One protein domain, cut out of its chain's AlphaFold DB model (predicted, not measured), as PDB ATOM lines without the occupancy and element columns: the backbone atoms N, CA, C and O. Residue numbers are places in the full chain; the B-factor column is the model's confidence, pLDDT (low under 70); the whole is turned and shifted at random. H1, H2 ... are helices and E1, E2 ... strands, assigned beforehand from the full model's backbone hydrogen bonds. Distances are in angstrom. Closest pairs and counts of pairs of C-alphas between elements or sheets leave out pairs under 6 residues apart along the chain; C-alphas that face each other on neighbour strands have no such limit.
ATOM      1  N   GLN A  68      28.620   3.251   7.279       93.62
ATOM      2  CA  GLN A  68      27.335   2.572   7.160       93.62
ATOM      3  C   GLN A  68      26.881   2.554   5.697       93.62
ATOM      4  O   GLN A  68      26.677   1.477   5.153       93.62
ATOM      5  N   ASP A  69      26.906   3.702   5.021       94.56
ATOM      6  CA  ASP A  69      26.514   3.829   3.611       94.56
ATOM      7  C   ASP A  69      27.347   2.918   2.689       94.56
ATOM      8  O   ASP A  69      26.848   2.388   1.699       94.56
ATOM      9  N   VAL A  70      28.627   2.702   3.020       95.69
ATOM     10  CA  VAL A  70      29.515   1.768   2.299       95.69
ATOM     11  C   VAL A  70      29.022   0.326   2.409       95.69
ATOM     12  O   VAL A  70      29.061  -0.416   1.425       95.69
ATOM     13  N   VAL A  71      28.586  -0.073   3.606       95.06
ATOM     14  CA  VAL A  71      28.046  -1.409   3.873       95.06
ATOM     15  C   VAL A  71      26.668  -1.578   3.255       95.06
ATOM     16  O   VAL A  71      26.406  -2.621   2.664       95.06
ATOM     17  N   ASP A  72      25.821  -0.561   3.343       95.25
ATOM     18  CA  ASP A  72      24.472  -0.608   2.789       95.25
ATOM     19  C   ASP A  72      24.536  -0.753   1.261       95.25
ATOM     20  O   ASP A  72      23.942  -1.675   0.705       95.25
ATOM     21  N   ALA A  73      25.386   0.035   0.587       96.38
ATOM     22  CA  ALA A  73      25.642  -0.118  -0.848       96.38
ATOM     23  C   ALA A  73      26.164  -1.521  -1.214       96.38
ATOM     24  O   ALA A  73      25.821  -2.058  -2.264       96.38
ATOM     25  N   TYR A  74      26.973  -2.134  -0.344       95.50
ATOM     26  CA  TYR A  74      27.434  -3.509  -0.529       95.50
ATOM     27  C   TYR A  74      26.286  -4.524  -0.451       95.50
ATOM     28  O   TYR A  74      26.222  -5.419  -1.291       95.50
ATOM     29  N   HIS A  75      25.362  -4.386   0.506       94.69
ATOM     30  CA  HIS A  75      24.198  -5.279   0.611       94.69
ATOM     31  C   HIS A  75      23.172  -5.062  -0.501       94.69
ATOM     32  O   HIS A  75      22.510  -6.023  -0.885       94.69
ATOM     33  N   GLU A  76      23.039  -3.834  -0.999       95.44
ATOM     34  CA  GLU A  76      22.160  -3.496  -2.123       95.44
ATOM     35  C   GLU A  76      22.655  -4.103  -3.439       95.44
ATOM     36  O   GLU A  76      21.873  -4.707  -4.168       95.44
ATOM     37  N   ILE A  77      23.946  -3.944  -3.747       94.69
ATOM     38  CA  ILE A  77      24.506  -4.306  -5.060       94.69
ATOM     39  C   ILE A  77      24.895  -5.784  -5.124       94.69
ATOM     40  O   ILE A  77      24.762  -6.411  -6.171       94.69
ATOM     41  N   LEU A  78      25.362  -6.359  -4.011       92.56
ATOM     42  CA  LEU A  78      25.834  -7.743  -3.950       92.56
ATOM     43  C   LEU A  78      25.018  -8.571  -2.944       92.56
ATOM     44  O   LEU A  78      25.555  -8.995  -1.915       92.56
ATOM     45  N   PRO A  79      23.732  -8.856  -3.228       89.75
ATOM     46  CA  PRO A  79      22.882  -9.633  -2.323       89.75
ATOM     47  C   PRO A  79      23.341 -11.093  -2.167       89.75
ATOM     48  O   PRO A  79      23.096 -11.699  -1.124       89.75
ATOM     49  N   GLU A  80      24.034 -11.632  -3.175       85.12
ATOM     50  CA  GLU A  80      24.591 -12.995  -3.199       85.12
ATOM     51  C   GLU A  80      25.837 -13.157  -2.312       85.12
ATOM     52  O   GLU A  80      26.238 -14.271  -1.958       85.12
ATOM     53  N   ALA A  81      26.484 -12.043  -1.958       87.19
ATOM     54  CA  ALA A  81      27.714 -12.060  -1.189       87.19
ATOM     55  C   ALA A  81      27.437 -12.207   0.324       87.19
ATOM     56  O   ALA A  81      26.361 -11.854   0.820       87.19
ATOM     57  N   PRO A  82      28.402 -12.717   1.116       88.81
ATOM     58  CA  PRO A  82      28.226 -12.884   2.555       88.81
ATOM     59  C   PRO A  82      27.843 -11.579   3.275       88.81
ATOM     60  O   PRO A  82      28.624 -10.628   3.341       88.81
ATOM     61  N   ARG A  83      26.651 -11.557   3.888       89.75
ATOM     62  CA  ARG A  83      26.153 -10.384   4.622       89.75
ATOM     63  C   ARG A  83      27.008 -10.045   5.840       89.75
ATOM     64  O   ARG A  83      27.494 -10.904   6.580       89.75
ATOM     65  N   ILE A  84      27.105  -8.747   6.106       90.19
ATOM     66  CA  ILE A  84      27.789  -8.195   7.276       90.19
ATOM     67  C   ILE A  84      26.767  -8.052   8.395       90.19
ATOM     68  O   ILE A  84      25.841  -7.259   8.286       90.19
ATOM     69  N   ARG A  85      26.948  -8.799   9.487       85.94
ATOM     70  CA  ARG A  85      26.045  -8.739  10.651       85.94
ATOM     71  C   ARG A  85      26.356  -7.596  11.615       85.94
ATOM     72  O   ARG A  85      25.473  -7.143  12.328       85.94
ATOM     73  N   ALA A  86      27.615  -7.169  11.673       87.00
ATOM     74  CA  ALA A  86      28.062  -6.128  12.587       87.00
ATOM     75  C   ALA A  86      29.218  -5.321  11.991       87.00
ATOM     76  O   ALA A  86      30.189  -5.881  11.457       87.00
ATOM     77  N   LEU A  87      29.115  -4.002  12.137       90.69
ATOM     78  CA  LEU A  87      30.139  -3.036  11.766       90.69
ATOM     79  C   LEU A  87      30.976  -2.673  13.002       90.69
ATOM     80  O   LEU A  87      30.719  -1.686  13.690       90.69
ATOM     81  N   ASN A  88      31.978  -3.502  13.299       92.38
ATOM     82  CA  ASN A  88      32.923  -3.246  14.388       92.38
ATOM     83  C   ASN A  88      33.988  -2.206  13.993       92.38
ATOM     84  O   ASN A  88      34.136  -1.842  12.823       92.38
ATOM     85  N   ASP A  89      34.766  -1.738  14.967       93.19
ATOM     86  CA  ASP A  89      35.763  -0.688  14.725       93.19
ATOM     87  C   ASP A  89      36.900  -1.135  13.804       93.19
ATOM     88  O   ASP A  89      37.414  -0.326  13.029       93.19
ATOM     89  N   LYS A  90      37.226  -2.434  13.801       93.50
ATOM     90  CA  LYS A  90      38.184  -3.020  12.855       93.50
ATOM     91  C   LYS A  90      37.722  -2.812  11.407       93.50
ATOM     92  O   LYS A  90      38.482  -2.267  10.607       93.50
ATOM     93  N   ARG A  91      36.466  -3.144  11.093       93.06
ATOM     94  CA  ARG A  91      35.880  -2.944   9.758       93.06
ATOM     95  C   ARG A  91      35.752  -1.476   9.395       93.06
ATOM     96  O   ARG A  91      36.114  -1.103   8.286       93.06
ATOM     97  N   LYS A  92      35.327  -0.617  10.327       94.06
ATOM     98  CA  LYS A  92      35.316   0.840  10.094       94.06
ATOM     99  C   LYS A  92      36.713   1.349   9.730       94.06
ATOM    100  O   LYS A  92      36.859   2.154   8.815       94.06
ATOM    101  N   ASN A  93      37.753   0.862  10.409       94.38
ATOM    102  CA  ASN A  93      39.128   1.237  10.096       94.38
ATOM    103  C   ASN A  93      39.596   0.693   8.736       94.38
ATOM    104  O   ASN A  93      40.277   1.408   7.997       94.38
ATOM    105  N   GLN A  94      39.204  -0.535   8.379       94.44
ATOM    106  CA  GLN A  94      39.454  -1.096   7.048       94.44
ATOM    107  C   GLN A  94      38.789  -0.247   5.961       94.44
ATOM    108  O   GLN A  94      39.474   0.132   5.020       94.44
ATOM    109  N   ILE A  95      37.520   0.143   6.131       95.44
ATOM    110  CA  ILE A  95      36.803   1.016   5.187       95.44
ATOM    111  C   ILE A  95      37.545   2.341   5.009       95.44
ATOM    112  O   ILE A  95      37.827   2.738   3.886       95.44
ATOM    113  N   ARG A  96      37.920   3.020   6.101       94.88
ATOM    114  CA  ARG A  96      38.653   4.300   6.018       94.88
ATOM    115  C   ARG A  96      40.006   4.149   5.324       94.88
ATOM    116  O   ARG A  96      40.397   5.004   4.530       94.88
ATOM    117  N   THR A  97      40.725   3.072   5.633       95.31
ATOM    118  CA  THR A  97      42.030   2.782   5.026       95.31
ATOM    119  C   THR A  97      41.881   2.508   3.538       95.31
ATOM    120  O   THR A  97      42.612   3.096   2.742       95.31
ATOM    121  N   PHE A  98      40.910   1.671   3.175       96.50
ATOM    122  CA  PHE A  98      40.538   1.389   1.799       96.50
ATOM    123  C   PHE A  98      40.198   2.677   1.055       96.50
ATOM    124  O   PHE A  98      40.818   2.953   0.039       96.50
ATOM    125  N   TRP A  99      39.333   3.531   1.612       96.31
ATOM    126  CA  TRP A  99      38.927   4.793   0.982       96.31
ATOM    127  C   TRP A  99      40.115   5.685   0.630       96.31
ATOM    128  O   TRP A  99      40.186   6.255  -0.457       96.31
ATOM    129  N   ARG A 100      41.093   5.783   1.539       94.81
ATOM    130  CA  ARG A 100      42.324   6.542   1.298       94.81
ATOM    131  C   ARG A 100      43.159   5.920   0.178       94.81
ATOM    132  O   ARG A 100      43.660   6.655  -0.666       94.81
ATOM    133  N   LYS A 101      43.333   4.595   0.182       95.81
ATOM    134  CA  LYS A 101      44.141   3.884  -0.821       95.81
ATOM    135  C   LYS A 101      43.477   3.889  -2.201       95.81
ATOM    136  O   LYS A 101      44.112   4.287  -3.171       95.81
ATOM    137  N   ALA A 102      42.194   3.547  -2.271       94.44
ATOM    138  CA  ALA A 102      41.376   3.647  -3.474       94.44
ATOM    139  C   ALA A 102      41.355   5.084  -4.006       94.44
ATOM    140  O   ALA A 102      41.437   5.285  -5.211       94.44
ATOM    141  N   GLY A 103      41.353   6.091  -3.125       94.88
ATOM    142  CA  GLY A 103      41.509   7.499  -3.500       94.88
ATOM    143  C   GLY A 103      42.814   7.813  -4.231       94.88
ATOM    144  O   GLY A 103      42.796   8.598  -5.174       94.88
ATOM    145  N   VAL A 104      43.933   7.198  -3.839       94.94
ATOM    146  CA  VAL A 104      45.215   7.352  -4.550       94.94
ATOM    147  C   VAL A 104      45.148   6.690  -5.925       94.94
ATOM    148  O   VAL A 104      45.501   7.330  -6.911       94.94
ATOM    149  N   ILE A 105      44.652   5.452  -5.994       93.06
ATOM    150  CA  ILE A 105      44.544   4.680  -7.245       93.06
ATOM    151  C   ILE A 105      43.606   5.385  -8.237       93.06
ATOM    152  O   ILE A 105      43.988   5.664  -9.366       93.06
ATOM    153  N   THR A 106      42.409   5.763  -7.795       94.31
ATOM    154  CA  THR A 106      41.398   6.457  -8.617       94.31
ATOM    155  C   THR A 106      41.918   7.801  -9.110       94.31
ATOM    156  O   THR A 106      41.690   8.176 -10.250       94.31
ATOM    157  N   ARG A 107      42.719   8.513  -8.309       94.75
ATOM    158  CA  ARG A 107      43.328   9.765  -8.768       94.75
ATOM    159  C   ARG A 107      44.393   9.546  -9.839       94.75
ATOM    160  O   ARG A 107      44.547  10.405 -10.700       94.75
ATOM    161  N   GLN A 108      45.127   8.436  -9.777       92.00
ATOM    162  CA  GLN A 108      46.114   8.071 -10.795       92.00
ATOM    163  C   GLN A 108      45.449   7.634 -12.105       92.00
ATOM    164  O   GLN A 108      45.946   7.992 -13.168       92.00
ATOM    165  N   LEU A 109      44.339   6.895 -12.026       90.19
ATOM    166  CA  LEU A 109      43.638   6.354 -13.195       90.19
ATOM    167  C   LEU A 109      42.648   7.354 -13.814       90.19
ATOM    168  O   LEU A 109      42.636   7.546 -15.023       90.19
ATOM    169  N   ASP A 110      41.845   8.010 -12.980       92.06
ATOM    170  CA  ASP A 110      40.662   8.783 -13.377       92.06
ATOM    171  C   ASP A 110      40.780  10.284 -13.043       92.06
ATOM    172  O   ASP A 110      39.832  11.047 -13.227       92.06
ATOM    173  N   GLY A 111      41.905  10.730 -12.473       93.62
ATOM    174  CA  GLY A 111      42.177  12.146 -12.186       93.62
ATOM    175  C   GLY A 111      41.402  12.761 -11.010       93.62
ATOM    176  O   GLY A 111      41.608  13.936 -10.699       93.62
ATOM    177  N   HIS A 112      40.556  11.997 -10.313       93.56
ATOM    178  CA  HIS A 112      39.727  12.482  -9.205       93.56
ATOM    179  C   HIS A 112      39.820  11.591  -7.954       93.56
ATOM    180  O   HIS A 112      40.403  10.511  -7.966       93.56
ATOM    181  N   GLY A 113      39.321  12.092  -6.821       92.69
ATOM    182  CA  GLY A 113      39.307  11.332  -5.568       92.69
ATOM    183  C   GLY A 113      38.173  10.310  -5.537       92.69
ATOM    184  O   GLY A 113      37.114  10.564  -6.091       92.69
ATOM    185  N   PHE A 114      38.378   9.203  -4.827       95.25
ATOM    186  CA  PHE A 114      37.398   8.122  -4.726       95.25
ATOM    187  C   PHE A 114      36.120   8.545  -3.986       95.25
ATOM    188  O   PHE A 114      36.161   9.015  -2.838       95.25
ATOM    189  N   THR A 115      34.984   8.352  -4.648       95.50
ATOM    190  CA  THR A 115      33.647   8.742  -4.199       95.50
ATOM    191  C   THR A 115      32.765   7.530  -3.895       95.50
ATOM    192  O   THR A 115      33.098   6.383  -4.190       95.50
ATOM    193  N   MET A 116      31.588   7.775  -3.308       95.75
ATOM    194  CA  MET A 116      30.582   6.721  -3.126       95.75
ATOM    195  C   MET A 116      30.088   6.144  -4.459       95.75
ATOM    196  O   MET A 116      29.716   4.974  -4.500       95.75
ATOM    197  N   GLN A 117      30.091   6.932  -5.540       95.19
ATOM    198  CA  GLN A 117      29.705   6.435  -6.859       95.19
ATOM    199  C   GLN A 117      30.742   5.440  -7.386       95.19
ATOM    200  O   GLN A 117      30.366   4.383  -7.881       95.19
ATOM    201  N   ASP A 118      32.033   5.720  -7.197       95.75
ATOM    202  CA  ASP A 118      33.110   4.804  -7.591       95.75
ATOM    203  C   ASP A 118      33.039   3.487  -6.821       95.75
ATOM    204  O   ASP A 118      33.248   2.420  -7.393       95.75
ATOM    205  N   TRP A 119      32.672   3.543  -5.537       97.00
ATOM    206  CA  TRP A 119      32.402   2.345  -4.747       97.00
ATOM    207  C   TRP A 119      31.247   1.521  -5.321       97.00
ATOM    208  O   TRP A 119      31.390   0.313  -5.497       97.00
ATOM    209  N   ARG A 120      30.121   2.156  -5.672       96.44
ATOM    210  CA  ARG A 120      28.980   1.462  -6.292       96.44
ATOM    211  C   ARG A 120      29.341   0.872  -7.657       96.44
ATOM    212  O   ARG A 120      28.990  -0.274  -7.932       96.44
ATOM    213  N   ASN A 121      30.082   1.611  -8.480       95.81
ATOM    214  CA  ASN A 121      30.555   1.143  -9.783       95.81
ATOM    215  C   ASN A 121      31.492  -0.062  -9.626       95.81
ATOM    216  O   ASN A 121      31.328  -1.062 -10.318       95.81
ATOM    217  N   TYR A 122      32.425   0.001  -8.673       95.88
ATOM    218  CA  TYR A 122      33.317  -1.107  -8.341       95.88
ATOM    219  C   TYR A 122      32.544  -2.357  -7.909       95.88
ATOM    220  O   TYR A 122      32.791  -3.440  -8.429       95.88
ATOM    221  N   LEU A 123      31.578  -2.216  -6.997       95.75
ATOM    222  CA  LEU A 123      30.751  -3.338  -6.553       95.75
ATOM    223  C   LEU A 123      29.933  -3.948  -7.695       95.75
ATOM    224  O   LEU A 123      29.854  -5.170  -7.790       95.75
ATOM    225  N   SER A 124      29.362  -3.109  -8.562       95.00
ATOM    226  CA  SER A 124      28.576  -3.566  -9.715       95.00
ATOM    227  C   SER A 124      29.463  -4.349 -10.682       95.00
ATOM    228  O   SER A 124      29.136  -5.473 -11.049       95.00
ATOM    229  N   TYR A 125      30.656  -3.820 -10.976       94.62
ATOM    230  CA  TYR A 125      31.644  -4.495 -11.813       94.62
ATOM    231  C   TYR A 125      32.038  -5.863 -11.250       94.62
ATOM    232  O   TYR A 125      32.062  -6.843 -11.990       94.62
ATOM    233  N   VAL A 126      32.316  -5.949  -9.944       93.00
ATOM    234  CA  VAL A 126      32.644  -7.219  -9.273       93.00
ATOM    235  C   VAL A 126      31.480  -8.209  -9.362       93.00
ATOM    236  O   VAL A 126      31.705  -9.393  -9.599       93.00
ATOM    237  N   GLY A 127      30.242  -7.747  -9.179       90.94
ATOM    238  CA  GLY A 127      29.049  -8.591  -9.282       90.94
ATOM    239  C   GLY A 127      28.825  -9.157 -10.686       90.94
ATOM    240  O   GLY A 127      28.396 -10.303 -10.822       90.94
ATOM    241  N   GLU A 128      29.148  -8.376 -11.715       90.81
ATOM    242  CA  GLU A 128      28.955  -8.742 -13.120       90.81
ATOM    243  C   GLU A 128      30.114  -9.571 -13.692       90.81
ATOM    244  O   GLU A 128      29.873 -10.521 -14.437       90.81
ATOM    245  N   ASN A 129      31.359  -9.242 -13.335       89.69
ATOM    246  CA  ASN A 129      32.561  -9.760 -14.002       89.69
ATOM    247  C   ASN A 129      33.413 -10.685 -13.122       89.69
ATOM    248  O   ASN A 129      34.293 -11.361 -13.646       89.69
ATOM    249  N   CYS A 130      33.171 -10.747 -11.808       89.00
ATOM    250  CA  CYS A 130      33.963 -11.545 -10.865       89.00
ATOM    251  C   CYS A 130      33.085 -12.522 -10.060       89.00
ATOM    252  O   CYS A 130      33.256 -12.672  -8.843       89.00
ATOM    253  N   ARG A 131      32.136 -13.206 -10.716       84.88
ATOM    254  CA  ARG A 131      31.198 -14.153 -10.078       84.88
ATOM    255  C   ARG A 131      31.923 -15.271  -9.341       84.88
ATOM    256  O   ARG A 131      31.456 -15.698  -8.282       84.88
ATOM    257  N   TRP A 132      33.099 -15.677  -9.821       85.38
ATOM    258  CA  TRP A 132      33.957 -16.643  -9.128       85.38
ATOM    259  C   TRP A 132      34.275 -16.272  -7.673       85.38
ATOM    260  O   TRP A 132      34.527 -17.162  -6.859       85.38
ATOM    261  N   MET A 133      34.253 -14.982  -7.310       87.44
ATOM    262  CA  MET A 133      34.495 -14.540  -5.935       87.44
ATOM    263  C   MET A 133      33.376 -14.956  -4.976       87.44
ATOM    264  O   MET A 133      33.630 -15.066  -3.776       87.44
ATOM    265  N   PHE A 134      32.163 -15.211  -5.467       86.88
ATOM    266  CA  PHE A 134      30.986 -15.543  -4.652       86.88
ATOM    267  C   PHE A 134      30.510 -16.988  -4.824       86.88
ATOM    268  O   PHE A 134      29.495 -17.388  -4.246       86.88
ATOM    269  N   GLU A 135      31.262 -17.793  -5.565       83.31
ATOM    270  CA  GLU A 135      30.987 -19.205  -5.805       83.31
ATOM    271  C   GLU A 135      31.953 -20.091  -5.014       83.31
ATOM    272  O   GLU A 135      33.101 -19.728  -4.756       83.31
ATOM    273  N   GLU A 136      31.481 -21.274  -4.621       81.88
ATOM    274  CA  GLU A 136      32.369 -22.315  -4.111       81.88
ATOM    275  C   GLU A 136      32.946 -23.076  -5.297       81.88
ATOM    276  O   GLU A 136      32.205 -23.694  -6.062       81.88
ATOM    277  N   ARG A 137      34.269 -23.010  -5.472       80.12
ATOM    278  CA  ARG A 137      34.945 -23.683  -6.588       80.12
ATOM    279  C   ARG A 137      35.895 -24.763  -6.075       80.12
ATOM    280  O   ARG A 137      36.774 -24.457  -5.268       80.12
ATOM    281  N   PRO A 138      35.770 -26.019  -6.530       77.56
ATOM    282  CA  PRO A 138      36.735 -27.057  -6.198       77.56
ATOM    283  C   PRO A 138      38.087 -26.748  -6.854       77.56
ATOM    284  O   PRO A 138      38.217 -26.674  -8.079       77.56
ATOM    285  N   ASN A 139      39.118 -26.572  -6.032       78.38
ATOM    286  CA  ASN A 139      40.494 -26.458  -6.486       78.38
ATOM    287  C   ASN A 139      41.078 -27.863  -6.662       78.38
ATOM    288  O   ASN A 139      41.680 -28.435  -5.750       78.38
ATOM    289  N   HIS A 140      40.921 -28.400  -7.870       69.81
ATOM    290  CA  HIS A 140      41.395 -29.731  -8.245       69.81
ATOM    291  C   HIS A 140      42.920 -29.891  -8.124       69.81
ATOM    292  O   HIS A 140      43.397 -31.000  -7.914       69.81
ATOM    293  N   GLN A 141      43.694 -28.800  -8.197       71.44
ATOM    294  CA  GLN A 141      45.156 -28.856  -8.078       71.44
ATOM    295  C   GLN A 141      45.636 -29.036  -6.635       71.44
ATOM    296  O   GLN A 141      46.700 -29.605  -6.407       71.44
ATOM    297  N   ARG A 142      44.885 -28.521  -5.655       73.88
ATOM    298  CA  ARG A 142      45.265 -28.556  -4.231       73.88
ATOM    299  C   ARG A 142      44.364 -29.439  -3.369       73.88
ATOM    300  O   ARG A 142      44.622 -29.556  -2.177       73.88
ATOM    301  N   GLY A 143      43.311 -30.020  -3.944       78.50
ATOM    302  CA  GLY A 143      42.302 -30.780  -3.200       78.50
ATOM    303  C   GLY A 143      41.520 -29.929  -2.190       78.50
ATOM    304  O   GLY A 143      40.925 -30.473  -1.267       78.50
ATOM    305  N   THR A 144      41.544 -28.600  -2.327       79.44
ATOM    306  CA  THR A 144      40.858 -27.660  -1.429       79.44
ATOM    307  C   THR A 144      39.656 -27.022  -2.114       79.44
ATOM    308  O   THR A 144      39.554 -27.021  -3.336       79.44
ATOM    309  N   VAL A 145      38.725 -26.463  -1.342       78.94
ATOM    310  CA  VAL A 145      37.590 -25.703  -1.884       78.94
ATOM    311  C   VAL A 145      37.890 -24.216  -1.754       78.94
ATOM    312  O   VAL A 145      38.281 -23.730  -0.691       78.94
ATOM    313  N   TRP A 146      37.737 -23.479  -2.849       79.81
ATOM    314  CA  TRP A 146      37.762 -22.028  -2.818       79.81
ATOM    315  C   TRP A 146      36.472 -21.526  -2.179       79.81
ATOM    316  O   TRP A 146      35.387 -21.743  -2.711       79.81
ATOM    317  N   HIS A 147      36.595 -20.868  -1.030       82.69
ATOM    318  CA  HIS A 147      35.448 -20.308  -0.326       82.69
ATOM    319  C   HIS A 147      35.074 -18.924  -0.850       82.69
ATOM    320  O   HIS A 147      35.947 -18.114  -1.195       82.69
ATOM    321  N   LYS A 148      33.768 -18.642  -0.795       85.62
ATOM    322  CA  LYS A 148      33.179 -17.340  -1.114       85.62
ATOM    323  C   LYS A 148      33.897 -16.218  -0.366       85.62
ATOM    324  O   LYS A 148      34.118 -16.288   0.848       85.62
ATOM    325  N   LYS A 149      34.253 -15.162  -1.086       89.56
ATOM    326  CA  LYS A 149      34.871 -13.961  -0.536       89.56
ATOM    327  C   LYS A 149      33.798 -13.041   0.036       89.56
ATOM    328  O   LYS A 149      32.753 -12.819  -0.565       89.56
ATOM    329  N   GLY A 150      34.063 -12.524   1.231       89.81
ATOM    330  CA  GLY A 150      33.208 -11.545   1.895       89.81
ATOM    331  C   GLY A 150      33.704 -10.115   1.704       89.81
ATOM    332  O   GLY A 150      34.750  -9.871   1.104       89.81
ATOM    333  N   PHE A 151      32.983  -9.177   2.311       92.94
ATOM    334  CA  PHE A 151      33.287  -7.744   2.308       92.94
ATOM    335  C   PHE A 151      34.759  -7.387   2.574       92.94
ATOM    336  O   PHE A 151      35.333  -6.548   1.888       92.94
ATOM    337  N   ASP A 152      35.398  -8.056   3.536       92.06
ATOM    338  CA  ASP A 152      36.789  -7.795   3.919       92.06
ATOM    339  C   ASP A 152      37.790  -8.007   2.763       92.06
ATOM    340  O   ASP A 152      38.826  -7.345   2.720       92.06
ATOM    341  N   PHE A 153      37.481  -8.897   1.813       92.81
ATOM    342  CA  PHE A 153      38.312  -9.145   0.632       92.81
ATOM    343  C   PHE A 153      38.227  -8.005  -0.392       92.81
ATOM    344  O   PHE A 153      39.231  -7.680  -1.024       92.81
ATOM    345  N   LEU A 154      37.051  -7.383  -0.520       93.44
ATOM    346  CA  LEU A 154      36.799  -6.259  -1.430       93.44
ATOM    347  C   LEU A 154      37.411  -4.949  -0.921       93.44
ATOM    348  O   LEU A 154      37.748  -4.073  -1.705       93.44
ATOM    349  N   LEU A 155      37.612  -4.830   0.394       94.81
ATOM    350  CA  LEU A 155      38.312  -3.694   1.003       94.81
ATOM    351  C   LEU A 155      39.846  -3.776   0.898       94.81
ATOM    352  O   LEU A 155      40.551  -2.968   1.507       94.81
ATOM    353  N   ASN A 156      40.384  -4.753   0.168       94.25
ATOM    354  CA  ASN A 156      41.815  -4.867  -0.079       94.25
ATOM    355  C   ASN A 156      42.208  -4.033  -1.307       94.25
ATOM    356  O   ASN A 156      41.603  -4.148  -2.371       94.25
ATOM    357  N   ASP A 157      43.249  -3.215  -1.167       92.50
ATOM    358  CA  ASP A 157      43.778  -2.369  -2.236       92.50
ATOM    359  C   ASP A 157      44.280  -3.163  -3.441       92.50
ATOM    360  O   ASP A 157      44.015  -2.765  -4.572       92.50
ATOM    361  N   ASN A 158      44.926  -4.309  -3.215       91.62
ATOM    362  CA  ASN A 158      45.372  -5.170  -4.309       91.62
ATOM    363  C   ASN A 158      44.184  -5.775  -5.060       91.62
ATOM    364  O   ASN A 158      44.206  -5.830  -6.283       91.62
ATOM    365  N   THR A 159      43.139  -6.205  -4.344       92.94
ATOM    366  CA  THR A 159      41.915  -6.716  -4.979       92.94
ATOM    367  C   THR A 159      41.261  -5.628  -5.823       92.94
ATOM    368  O   THR A 159      40.893  -5.881  -6.963       92.94
ATOM    369  N   TYR A 160      41.145  -4.411  -5.289       94.06
ATOM    370  CA  TYR A 160      40.584  -3.281  -6.026       94.06
ATOM    371  C   TYR A 160      41.376  -2.966  -7.295       94.06
ATOM    372  O   TYR A 160      40.774  -2.835  -8.357       94.06
ATOM    373  N   LEU A 161      42.710  -2.909  -7.208       92.56
ATOM    374  CA  LEU A 161      43.564  -2.657  -8.367       92.56
ATOM    375  C   LEU A 161      43.411  -3.752  -9.433       92.56
ATOM    376  O   LEU A 161      43.117  -3.440 -10.580       92.56
ATOM    377  N   LYS A 162      43.500  -5.027  -9.039       91.62
ATOM    378  CA  LYS A 162      43.365  -6.169  -9.958       91.62
ATOM    379  C   LYS A 162      42.009  -6.227 -10.655       91.62
ATOM    380  O   LYS A 162      41.935  -6.568 -11.828       91.62
ATOM    381  N   VAL A 163      40.931  -5.884  -9.947       92.25
ATOM    382  CA  VAL A 163      39.594  -5.772 -10.553       92.25
ATOM    383  C   VAL A 163      39.538  -4.597 -11.528       92.25
ATOM    384  O   VAL A 163      39.023  -4.749 -12.626       92.25
ATOM    385  N   ARG A 164      40.087  -3.433 -11.159       89.88
ATOM    386  CA  ARG A 164      40.156  -2.257 -12.045       89.88
ATOM    387  C   ARG A 164      40.975  -2.523 -13.314       89.88
ATOM    388  O   ARG A 164      40.712  -1.886 -14.328       89.88
ATOM    389  N   GLU A 165      41.948  -3.428 -13.248       89.81
ATOM    390  CA  GLU A 165      42.777  -3.874 -14.376       89.81
ATOM    391  C   GLU A 165      42.151  -5.029 -15.182       89.81
ATOM    392  O   GLU A 165      42.662  -5.370 -16.245       89.81
ATOM    393  N   GLY A 166      41.059  -5.634 -14.699       85.56
ATOM    394  CA  GLY A 166      40.411  -6.789 -15.332       85.56
ATOM    395  C   GLY A 166      41.128  -8.132 -15.113       85.56
ATOM    396  O   GLY A 166      40.721  -9.146 -15.668       85.56
TER     397      GLY A 166
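What this domain is: This is residues 68 to 166 of the 171 residues of the protein "Replication protein O" of Escherichia coli (UniProt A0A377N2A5). Picture a small helical body with a two-strand hairpin, E1 and E2, at one end, whose tip, residues 139 to 144, sticks out. In the body, H1 and H3 lie side by side on one side, the long H2 makes the other side, the four-residue H5 sits near the middle, and H6 packs on residues 98 to 105 of H2. The printed part has 99 residues with six named helices and two named strands, in the order H1, H2, H3, H4, E1, E2, H5, H6; the sheet is E1 - E2, antiparallel, and the class is mostly helix. The whole is compact, with a radius of gyration of the C-alphas of 14.0 A, and spans 43 by 31 by 22 A.

How they stand to each other: Begin at the sheet, where E1, residues 137 to 139, and E2, residues 144 to 146, form a hairpin, antiparallel with 144 degrees between their directions. Look there for N 139 and O 144 at 2.8 A and N 146 and O 137 at 2.8 A, both within hydrogen-bond range; C-alphas 138 and 145 face each other at 4.6 A. Going back along the chain you reach H4, residues 131 to 134, and then H3, residues 116 to 129; these two are near each other and meet only through their link. H1, residues 68 to 77, touches H3, and the closest C-alphas, those of Ile 77 and Ser 124, are 6.2 A apart. They run the same way at a shallow tilt of 30 degrees. Turn next to H6, residues 157 to 164, which only just touches H3, with 3 pairs of C-alphas within 8 A, through residues 122 to 126 of H3 alone. Their closest C-alphas, those of Val 126 and Val 163, are 7.2 A apart, at a steep tilt of 66 degrees, the same way. H2, residues 89 to 110, touches H6 with its residues 98 to 105 alone; the closest C-alphas, those of Phe 98 and Asp 157, are 6.4 A apart, at a steep tilt of 45 degrees, the same way. H2 and H3 are near each other. H5, residues 151 to 154, is close to but not clearly touching H2, and the closest C-alphas, those of Arg 91 and Asp 152, are 7.6 A apart. E1 and E2 are both apart from H1, H2, H3 and H6. In H1, H2, H3 and H6 every O i to N i+4 pair is within hydrogen-bond range; H4 and H5 are too short for such a pair, and each has its 1 O i to N i+3 pair within range.

Where its parts are: Find C-alpha 137 at (34.945, -23.683, -6.588), where E1 begins; E2 ends at residue 146. The longest helix, H2, starts at C-alpha 89, at (35.763, -0.688, 14.725), and runs 30.1 A to C-alpha 110, with a kink of 26 degrees near residue 104. H3 runs 19.8 A from Met 116 to Asn 129, and H1 runs 14.3 A from Gln 68 to Ile 77. H6 runs 10.5 A from Asp 157 and ends at C-alpha 164, at (40.156, -2.257, -12.045). The four-residue H4 and H5 are 5.6 A and 5.3 A long.

The domain as a whole: The two C-alphas farthest apart are those of Gly 111 and Gly 143, at 43.9 A. The printed part, residues 68 to 166, has no cut. The link from H1 to H2, of 11 residues, is long, and the other links are tight. The mean pLDDT of the printed part is 90.7; look for low confidence at residue 140, the one printed residue under 70.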